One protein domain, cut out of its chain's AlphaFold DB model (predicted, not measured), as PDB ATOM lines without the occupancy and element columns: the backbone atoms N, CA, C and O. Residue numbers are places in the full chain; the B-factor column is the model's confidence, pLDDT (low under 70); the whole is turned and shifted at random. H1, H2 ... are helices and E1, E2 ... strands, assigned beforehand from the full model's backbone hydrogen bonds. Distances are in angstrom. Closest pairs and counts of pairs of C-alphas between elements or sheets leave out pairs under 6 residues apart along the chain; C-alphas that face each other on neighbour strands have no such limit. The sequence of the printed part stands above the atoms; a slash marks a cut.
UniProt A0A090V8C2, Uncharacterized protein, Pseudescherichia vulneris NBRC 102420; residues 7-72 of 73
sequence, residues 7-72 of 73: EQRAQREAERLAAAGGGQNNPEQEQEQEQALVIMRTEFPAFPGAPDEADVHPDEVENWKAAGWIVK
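This is residues 7 to 72 of the 73 residues of an uncharacterized protein of Pseudescherichia vulneris NBRC 102420 (UniProt A0A090V8C2). A long arm, residues 7 to 31 with H1, sticks out from a small body, where a three-stranded sheet has H2 over one face. The 66 printed residues, of mixed class, run H1, E1, E2, H2, E3; the sheet, E2 E1 E3, is antiparallel. The whole is extended, radius of gyration of the C-alphas 20.1 A, spanning 62 by 25 by 17 A.

H1, residues 7 to 21, is not on the sheet. E1, residues 38 to 42, and E2, residues 53 to 56, form a hairpin; N 40 and O 54 are 2.8 A apart. E3, residues 69 to 71, is antiparallel to E1; N 41 and O 70 are 2.8 A apart. H2, residues 61 to 66, is on the sheet, height 8.1 A. E2, H2 and E3 form a split strand-helix-strand unit, E1 between its strands, with a right-handed crossover. In H1 and H2 every O i to N i+4 pair is within hydrogen-bond range.

H1 begins at C-alpha 7 (35.536, -16.190, 48.027) and measures 20.4 A; E1 measures 13.1 A. E3 ends at C-alpha 71 (6.808, 32.800, 45.480).

The printed part has no cut. The H1 to E1 link is long. Residues 7 and 13 to 35 have pLDDT under 70.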
ATOM      1  N   GLU A   7      36.320 -16.471  49.227       69.00
ATOM      2  CA  GLU A   7      35.536 -16.190  48.027       69.00
ATOM      3  C   GLU A   7      34.079 -15.811  48.325       69.00
ATOM      4  O   GLU A   7      33.551 -14.874  47.736       69.00
ATOM      5  N   GLN A   8      33.450 -16.440  49.321       74.75
ATOM      6  CA  GLN A   8      32.097 -16.079  49.753       74.75
ATOM      7  C   GLN A   8      32.040 -14.698  50.421       74.75
ATOM      8  O   GLN A   8      31.035 -13.995  50.311       74.75
ATOM      9  N   ARG A   9      33.120 -14.280  51.099       71.00
ATOM     10  CA  ARG A   9      33.216 -12.913  51.632       71.00
ATOM     11  C   ARG A   9      33.379 -11.895  50.499       71.00
ATOM     12  O   ARG A   9      32.701 -10.878  50.545       71.00
ATOM     13  N   ALA A  10      34.185 -12.197  49.478       73.38
ATOM     14  CA  ALA A  10      34.338 -11.343  48.298       73.38
ATOM     15  C   ALA A  10      33.036 -11.226  47.485       73.38
ATOM     16  O   ALA A  10      32.665 -10.120  47.104       73.38
ATOM     17  N   GLN A  11      32.295 -12.324  47.297       70.50
ATOM     18  CA  GLN A  11      30.966 -12.291  46.671       70.50
ATOM     19  C   GLN A  11      29.982 -11.450  47.478       70.50
ATOM     20  O   GLN A  11      29.332 -10.580  46.914       70.50
ATOM     21  N   ARG A  12      29.917 -11.636  48.803       73.44
ATOM     22  CA  ARG A  12      29.042 -10.821  49.656       73.44
ATOM     23  C   ARG A  12      29.443  -9.346  49.662       73.44
ATOM     24  O   ARG A  12      28.575  -8.496  49.796       73.44
ATOM     25  N   GLU A  13      30.729  -9.026  49.547       68.06
ATOM     26  CA  GLU A  13      31.202  -7.641  49.506       68.06
ATOM     27  C   GLU A  13      30.901  -6.982  48.156       68.06
ATOM     28  O   GLU A  13      30.385  -5.869  48.144       68.06
ATOM     29  N   ALA A  14      31.105  -7.692  47.042       66.00
ATOM     30  CA  ALA A  14      30.715  -7.238  45.707       66.00
ATOM     31  C   ALA A  14      29.193  -7.085  45.575       66.00
ATOM     32  O   ALA A  14      28.724  -6.095  45.025       66.00
ATOM     33  N   GLU A  15      28.418  -8.011  46.139       66.19
ATOM     34  CA  GLU A  15      26.957  -7.941  46.151       66.19
ATOM     35  C   GLU A  15      26.465  -6.840  47.099       66.19
ATOM     36  O   GLU A  15      25.529  -6.134  46.758       66.19
ATOM     37  N   ARG A  16      27.137  -6.590  48.235       67.56
ATOM     38  CA  ARG A  16      26.835  -5.445  49.116       67.56
ATOM     39  C   ARG A  16      27.195  -4.109  48.467       67.56
ATOM     40  O   ARG A  16      26.466  -3.148  48.662       67.56
ATOM     41  N   LEU A  17      28.286  -4.043  47.703       62.97
ATOM     42  CA  LEU A  17      28.663  -2.871  46.909       62.97
ATOM     43  C   LEU A  17      27.695  -2.656  45.739       62.97
ATOM     44  O   LEU A  17      27.323  -1.521  45.475       62.97
ATOM     45  N   ALA A  18      27.226  -3.723  45.090       64.19
ATOM     46  CA  ALA A  18      26.231  -3.649  44.023       64.19
ATOM     47  C   ALA A  18      24.819  -3.333  44.547       64.19
ATOM     48  O   ALA A  18      24.099  -2.591  43.894       64.19
ATOM     49  N   ALA A  19      24.420  -3.820  45.727       61.94
ATOM     50  CA  ALA A  19      23.152  -3.438  46.361       61.94
ATOM     51  C   ALA A  19      23.211  -2.027  46.972       61.94
ATOM     52  O   ALA A  19      22.212  -1.315  46.939       61.94
ATOM     53  N   ALA A  20      24.370  -1.595  47.479       56.41
ATOM     54  CA  ALA A  20      24.587  -0.200  47.867       56.41
ATOM     55  C   ALA A  20      24.631   0.735  46.641       56.41
ATOM     56  O   ALA A  20      24.120   1.847  46.708       56.41
ATOM     57  N   GLY A  21      25.183   0.278  45.511       47.28
ATOM     58  CA  GLY A  21      25.257   1.033  44.253       47.28
ATOM     59  C   GLY A  21      23.996   0.965  43.381       47.28
ATOM     60  O   GLY A  21      23.789   1.834  42.546       47.28
ATOM     61  N   GLY A  22      23.134  -0.035  43.575       47.28
ATOM     62  CA  GLY A  22      21.866  -0.200  42.855       47.28
ATOM     63  C   GLY A  22      20.662   0.428  43.559       47.28
ATOM     64  O   GLY A  22      19.550   0.341  43.046       47.28
ATOM     65  N   GLY A  23      20.871   1.021  44.739       50.25
ATOM     66  CA  GLY A  23      19.813   1.592  45.567       50.25
ATOM     67  C   GLY A  23      19.721   3.115  45.554       50.25
ATOM     68  O   GLY A  23      18.616   3.612  45.696       50.25
ATOM     69  N   GLN A  24      20.826   3.854  45.406       46.78
ATOM     70  CA  GLN A  24      20.853   5.316  45.597       46.78
ATOM     71  C   GLN A  24      22.249   5.874  45.256       46.78
ATOM     72  O   GLN A  24      22.998   6.323  46.117       46.78
ATOM     73  N   ASN A  25      22.662   5.804  43.995       43.38
ATOM     74  CA  ASN A  25      23.762   6.647  43.530       43.38
ATOM     75  C   ASN A  25      23.484   7.069  42.093       43.38
ATOM     76  O   ASN A  25      24.112   6.602  41.150       43.38
ATOM     77  N   ASN A  26      22.467   7.918  41.945       42.94
ATOM     78  CA  ASN A  26      22.421   8.823  40.813       42.94
ATOM     79  C   ASN A  26      23.380   9.972  41.178       42.94
ATOM     80  O   ASN A  26      23.044  10.733  42.085       42.94
ATOM     81  N   PRO A  27      24.560  10.108  40.548       46.34
ATOM     82  CA  PRO A  27      25.496  11.191  40.863       46.34
ATOM     83  C   PRO A  27      24.931  12.578  40.511       46.34
ATOM     84  O   PRO A  27      25.518  13.591  40.876       46.34
ATOM     85  N   GLU A  28      23.793  12.638  39.812       44.25
ATOM     86  CA  GLU A  28      23.080  13.881  39.505       44.25
ATOM     87  C   GLU A  28      22.355  14.484  40.725       44.25
ATOM     88  O   GLU A  28      22.179  15.692  40.756       44.25
ATOM     89  N   GLN A  29      22.034  13.722  41.783       48.75
ATOM     90  CA  GLN A  29      21.344  14.297  42.958       48.75
ATOM     91  C   GLN A  29      22.273  15.007  43.958       48.75
ATOM     92  O   GLN A  29      21.804  15.733  44.833       48.75
ATOM     93  N   GLU A  30      23.591  14.826  43.849       46.03
ATOM     94  CA  GLU A  30      24.562  15.502  44.724       46.03
ATOM     95  C   GLU A  30      25.054  16.837  44.129       46.03
ATOM     96  O   GLU A  30      25.591  17.665  44.860       46.03
ATOM     97  N   GLN A  31      24.823  17.098  42.834       44.97
ATOM     98  CA  GLN A  31      25.134  18.388  42.183       44.97
ATOM     99  C   GLN A  31      23.997  19.415  42.273       44.97
ATOM    100  O   GLN A  31      24.160  20.578  41.919       44.97
ATOM    101  N   GLU A  32      22.858  18.999  42.801       48.34
ATOM    102  CA  GLU A  32      21.648  19.800  42.921       48.34
ATOM    103  C   GLU A  32      21.576  20.603  44.241       48.34
ATOM    104  O   GLU A  32      20.627  21.345  44.479       48.34
ATOM    105  N   GLN A  33      22.602  20.519  45.096       49.22
ATOM    106  CA  GLN A  33      22.631  21.186  46.409       49.22
ATOM    107  C   GLN A  33      23.052  22.669  46.377       49.22
ATOM    108  O   GLN A  33      23.046  23.322  47.417       49.22
ATOM    109  N   GLU A  34      23.352  23.229  45.203       51.03
ATOM    110  CA  GLU A  34      23.505  24.684  44.996       51.03
ATOM    111  C   GLU A  34      22.332  25.297  44.214       51.03
ATOM    112  O   GLU A  34      22.401  26.447  43.770       51.03
ATOM    113  N   GLN A  35      21.233  24.558  44.046       59.34
ATOM    114  CA  GLN A  35      20.034  25.112  43.435       59.34
ATOM    115  C   GLN A  35      19.482  26.221  44.320       59.34
ATOM    116  O   GLN A  35      19.226  26.023  45.507       59.34
ATOM    117  N   ALA A  36      19.342  27.409  43.733       70.38
ATOM    118  CA  ALA A  36      18.754  28.562  44.387       70.38
ATOM    119  C   ALA A  36      17.374  28.174  44.937       70.38
ATOM    120  O   ALA A  36      16.421  27.999  44.175       70.38
ATOM    121  N   LEU A  37      17.293  27.999  46.257       86.38
ATOM    122  CA  LEU A  37      16.039  27.742  46.949       86.38
ATOM    123  C   LEU A  37      15.130  28.950  46.739       86.38
ATOM    124  O   LEU A  37      15.545  30.105  46.867       86.38
ATOM    125  N   VAL A  38      13.887  28.673  46.379       90.25
ATOM    126  CA  VAL A  38      12.866  29.684  46.166       90.25
ATOM    127  C   VAL A  38      12.129  29.867  47.477       90.25
ATOM    128  O   VAL A  38      11.456  28.952  47.952       90.25
ATOM    129  N   ILE A  39      12.226  31.058  48.063       92.12
ATOM    130  CA  ILE A  39      11.420  31.381  49.236       92.12
ATOM    131  C   ILE A  39       9.960  31.436  48.797       92.12
ATOM    132  O   ILE A  39       9.573  32.243  47.950       92.12
ATOM    133  N   MET A  40       9.136  30.579  49.378       94.00
ATOM    134  CA  MET A  40       7.693  30.613  49.216       94.00
ATOM    135  C   MET A  40       7.028  31.047  50.508       94.00
ATOM    136  O   MET A  40       7.508  30.757  51.601       94.00
ATOM    137  N   ARG A  41       5.904  31.742  50.372       93.19
ATOM    138  CA  ARG A  41       5.081  32.221  51.474       93.19
ATOM    139  C   ARG A  41       3.640  31.744  51.327       93.19
ATOM    140  O   ARG A  41       3.160  31.632  50.209       93.19
ATOM    141  N   THR A  42       2.920  31.514  52.417       91.06
ATOM    142  CA  THR A  42       1.471  31.272  52.401       91.06
ATOM    143  C   THR A  42       0.727  32.291  53.254       91.06
ATOM    144  O   THR A  42       1.115  32.592  54.376       91.06
ATOM    145  N   GLU A  43      -0.376  32.826  52.738       86.44
ATOM    146  CA  GLU A  43      -1.295  33.665  53.520       86.44
ATOM    147  C   GLU A  43      -2.303  32.831  54.338       86.44
ATOM    148  O   GLU A  43      -2.989  33.359  55.215       86.44
ATOM    149  N   PHE A  44      -2.350  31.516  54.092       83.62
ATOM    150  CA  PHE A  44      -3.208  30.550  54.776       83.62
ATOM    151  C   PHE A  44      -2.350  29.496  55.495       83.62
ATOM    152  O   PHE A  44      -2.238  28.358  55.026       83.62
ATOM    153  N   PRO A  45      -1.717  29.847  56.629       81.06
ATOM    154  CA  PRO A  45      -0.953  28.884  57.410       81.06
ATOM    155  C   PRO A  45      -1.853  27.728  57.862       81.06
ATOM    156  O   PRO A  45      -2.981  27.934  58.311       81.06
ATOM    157  N   ALA A  46      -1.336  26.501  57.778       81.69
ATOM    158  CA  ALA A  46      -2.098  25.290  58.098       81.69
ATOM    159  C   ALA A  46      -2.584  25.245  59.562       81.69
ATOM    160  O   ALA A  46      -3.569  24.574  59.871       81.69
ATOM    161  N   PHE A  47      -1.899  25.950  60.465       82.81
ATOM    162  CA  PHE A  47      -2.273  26.094  61.870       82.81
ATOM    163  C   PHE A  47      -1.825  27.461  62.423       82.81
ATOM    164  O   PHE A  47      -0.874  28.057  61.910       82.81
ATOM    165  N   PRO A  48      -2.482  27.985  63.474       86.19
ATOM    166  CA  PRO A  48      -2.090  29.248  64.096       86.19
ATOM    167  C   PRO A  48      -0.666  29.165  64.659       86.19
ATOM    168  O   PRO A  48      -0.372  28.316  65.499       86.19
ATOM    169  N   GLY A  49       0.210  30.058  64.195       86.81
ATOM    170  CA  GLY A  49       1.631  30.083  64.562       86.81
ATOM    171  C   GLY A  49       2.538  29.204  63.694       86.81
ATOM    172  O   GLY A  49       3.718  29.079  64.015       86.81
ATOM    173  N   ALA A  50       2.022  28.597  62.619       84.81
ATOM    174  CA  ALA A  50       2.867  27.954  61.616       84.81
ATOM    175  C   ALA A  50       3.758  28.990  60.913       84.81
ATOM    176  O   ALA A  50       3.329  30.137  60.754       84.81
ATOM    177  N   PRO A  51       4.961  28.597  60.464       85.06
ATOM    178  CA  PRO A  51       5.754  29.442  59.587       85.06
ATOM    179  C   PRO A  51       4.969  29.708  58.302       85.06
ATOM    180  O   PRO A  51       4.519  28.772  57.635       85.06
ATOM    181  N   ASP A  52       4.790  30.985  57.974       89.62
ATOM    182  CA  ASP A  52       4.206  31.387  56.701       89.62
ATOM    183  C   ASP A  52       5.235  31.411  55.573       89.62
ATOM    184  O   ASP A  52       4.832  31.623  54.445       89.62
ATOM    185  N   GLU A  53       6.519  31.149  55.841       92.00
ATOM    186  CA  GLU A  53       7.610  31.143  54.857       92.00
ATOM    187  C   GLU A  53       8.370  29.807  54.863       92.00
ATOM    188  O   GLU A  53       8.584  29.215  55.924       92.00
ATOM    189  N   ALA A  54       8.780  29.337  53.684       89.75
ATOM    190  CA  ALA A  54       9.547  28.109  53.496       89.75
ATOM    191  C   ALA A  54      10.526  28.238  52.318       89.75
ATOM    192  O   ALA A  54      10.172  28.771  51.267       89.75
ATOM    193  N   ASP A  55      11.741  27.715  52.478       91.81
ATOM    194  CA  ASP A  55      12.695  27.506  51.388       91.81
ATOM    195  C   ASP A  55      12.276  26.274  50.571       91.81
ATOM    196  O   ASP A  55      12.337  25.145  51.061       91.81
ATOM    197  N   VAL A  56      11.824  26.484  49.335       89.56
ATOM    198  CA  VAL A  56      11.268  25.434  48.472       89.56
ATOM    199  C   VAL A  56      12.159  25.217  47.256       89.56
ATOM    200  O   VAL A  56      12.708  26.154  46.679       89.56
ATOM    201  N   HIS A  57      12.287  23.963  46.838       89.38
ATOM    202  CA  HIS A  57      13.007  23.618  45.623       89.38
ATOM    203  C   HIS A  57      12.300  24.164  44.369       89.38
ATOM    204  O   HIS A  57      11.075  24.041  44.294       89.38
ATOM    205  N   PRO A  58      13.001  24.710  43.355       86.81
ATOM    206  CA  PRO A  58      12.367  25.197  42.124       86.81
ATOM    207  C   PRO A  58      11.448  24.162  41.444       86.81
ATOM    208  O   PRO A  58      10.357  24.534  41.013       86.81
ATOM    209  N   ASP A  59      11.816  22.876  41.424       88.06
ATOM    210  CA  ASP A  59      10.954  21.788  40.910       88.06
ATOM    211  C   ASP A  59       9.673  21.566  41.724       88.06
ATOM    212  O   ASP A  59       8.666  21.090  41.203       88.06
ATOM    213  N   GLU A  60       9.685  21.921  43.007       88.88
ATOM    214  CA  GLU A  60       8.533  21.762  43.892       88.88
ATOM    215  C   GLU A  60       7.656  23.020  43.944       88.88
ATOM    216  O   GLU A  60       6.498  22.929  44.350       88.88
ATOM    217  N   VAL A  61       8.133  24.179  43.474       90.19
ATOM    218  CA  VAL A  61       7.390  25.456  43.505       90.19
ATOM    219  C   VAL A  61       5.976  25.326  42.932       90.19
ATOM    220  O   VAL A  61       5.039  25.902  43.483       90.19
ATOM    221  N   GLU A  62       5.776  24.571  41.850       92.62
ATOM    222  CA  GLU A  62       4.436  24.376  41.273       92.62
ATOM    223  C   GLU A  62       3.491  23.592  42.196       92.62
ATOM    224  O   GLU A  62       2.324  23.964  42.346       92.62
ATOM    225  N   ASN A  63       3.996  22.564  42.883       92.44
ATOM    226  CA  ASN A  63       3.217  21.809  43.867       92.44
ATOM    227  C   ASN A  63       2.829  22.691  45.059       92.44
ATOM    228  O   ASN A  63       1.695  22.639  45.539       92.44
ATOM    229  N   TRP A  64       3.746  23.545  45.512       92.25
ATOM    230  CA  TRP A  64       3.486  24.486  46.598       92.25
ATOM    231  C   TRP A  64       2.494  25.579  46.173       92.25
ATOM    232  O   TRP A  64       1.572  25.891  46.930       92.25
ATOM    233  N   LYS A  65       2.575  26.081  44.931       92.12
ATOM    234  CA  LYS A  65       1.549  26.967  44.345       92.12
ATOM    235  C   LYS A  65       0.167  26.326  44.325       92.12
ATOM    236  O   LYS A  65      -0.813  26.987  44.668       92.12
ATOM    237  N   ALA A  66       0.074  25.041  43.988       92.50
ATOM    238  CA  ALA A  66      -1.190  24.305  44.043       92.50
ATOM    239  C   ALA A  66      -1.739  24.175  45.479       92.50
ATOM    240  O   ALA A  66      -2.953  24.169  45.675       92.50
ATOM    241  N   ALA A  67      -0.859  24.135  46.483       88.56
ATOM    242  CA  ALA A  67      -1.213  24.187  47.901       88.56
ATOM    243  C   ALA A  67      -1.522  25.613  48.418       88.56
ATOM    244  O   ALA A  67      -1.739  25.789  49.615       88.56
ATOM    245  N   GLY A  68      -1.558  26.623  47.541       89.56
ATOM    246  CA  GLY A  68      -1.880  28.011  47.891       89.56
ATOM    247  C   GLY A  68      -0.688  28.844  48.364       89.56
ATOM    248  O   GLY A  68      -0.886  29.928  48.909       89.56
ATOM    249  N   TRP A  69       0.540  28.361  48.166       93.75
ATOM    250  CA  TRP A  69       1.746  29.130  48.452       93.75
ATOM    251  C   TRP A  69       2.114  30.029  47.267       93.75
ATOM    252  O   TRP A  69       1.868  29.715  46.105       93.75
ATOM    253  N   ILE A  70       2.747  31.158  47.544       92.62
ATOM    254  CA  ILE A  70       3.193  32.143  46.560       92.62
ATOM    255  C   ILE A  70       4.708  32.306  46.637       92.62
ATOM    256  O   ILE A  70       5.290  32.219  47.713       92.62
ATOM    257  N   VAL A  71       5.365  32.516  45.497       91.62
ATOM    258  CA  VAL A  71       6.808  32.800  45.480       91.62
ATOM    259  C   VAL A  71       7.027  34.207  46.026       91.62
ATOM    260  O   VAL A  71       6.335  35.140  45.615       91.62
ATOM    261  N   LYS A  72       7.970  34.349  46.953       87.44
ATOM    262  CA  LYS A  72       8.410  35.631  47.494       87.44
ATOM    263  C   LYS A  72       9.554  36.141  46.607       87.44
ATOM    264  O   LYS A  72      10.627  35.547  46.607       87.44
TER     265      LYS A  72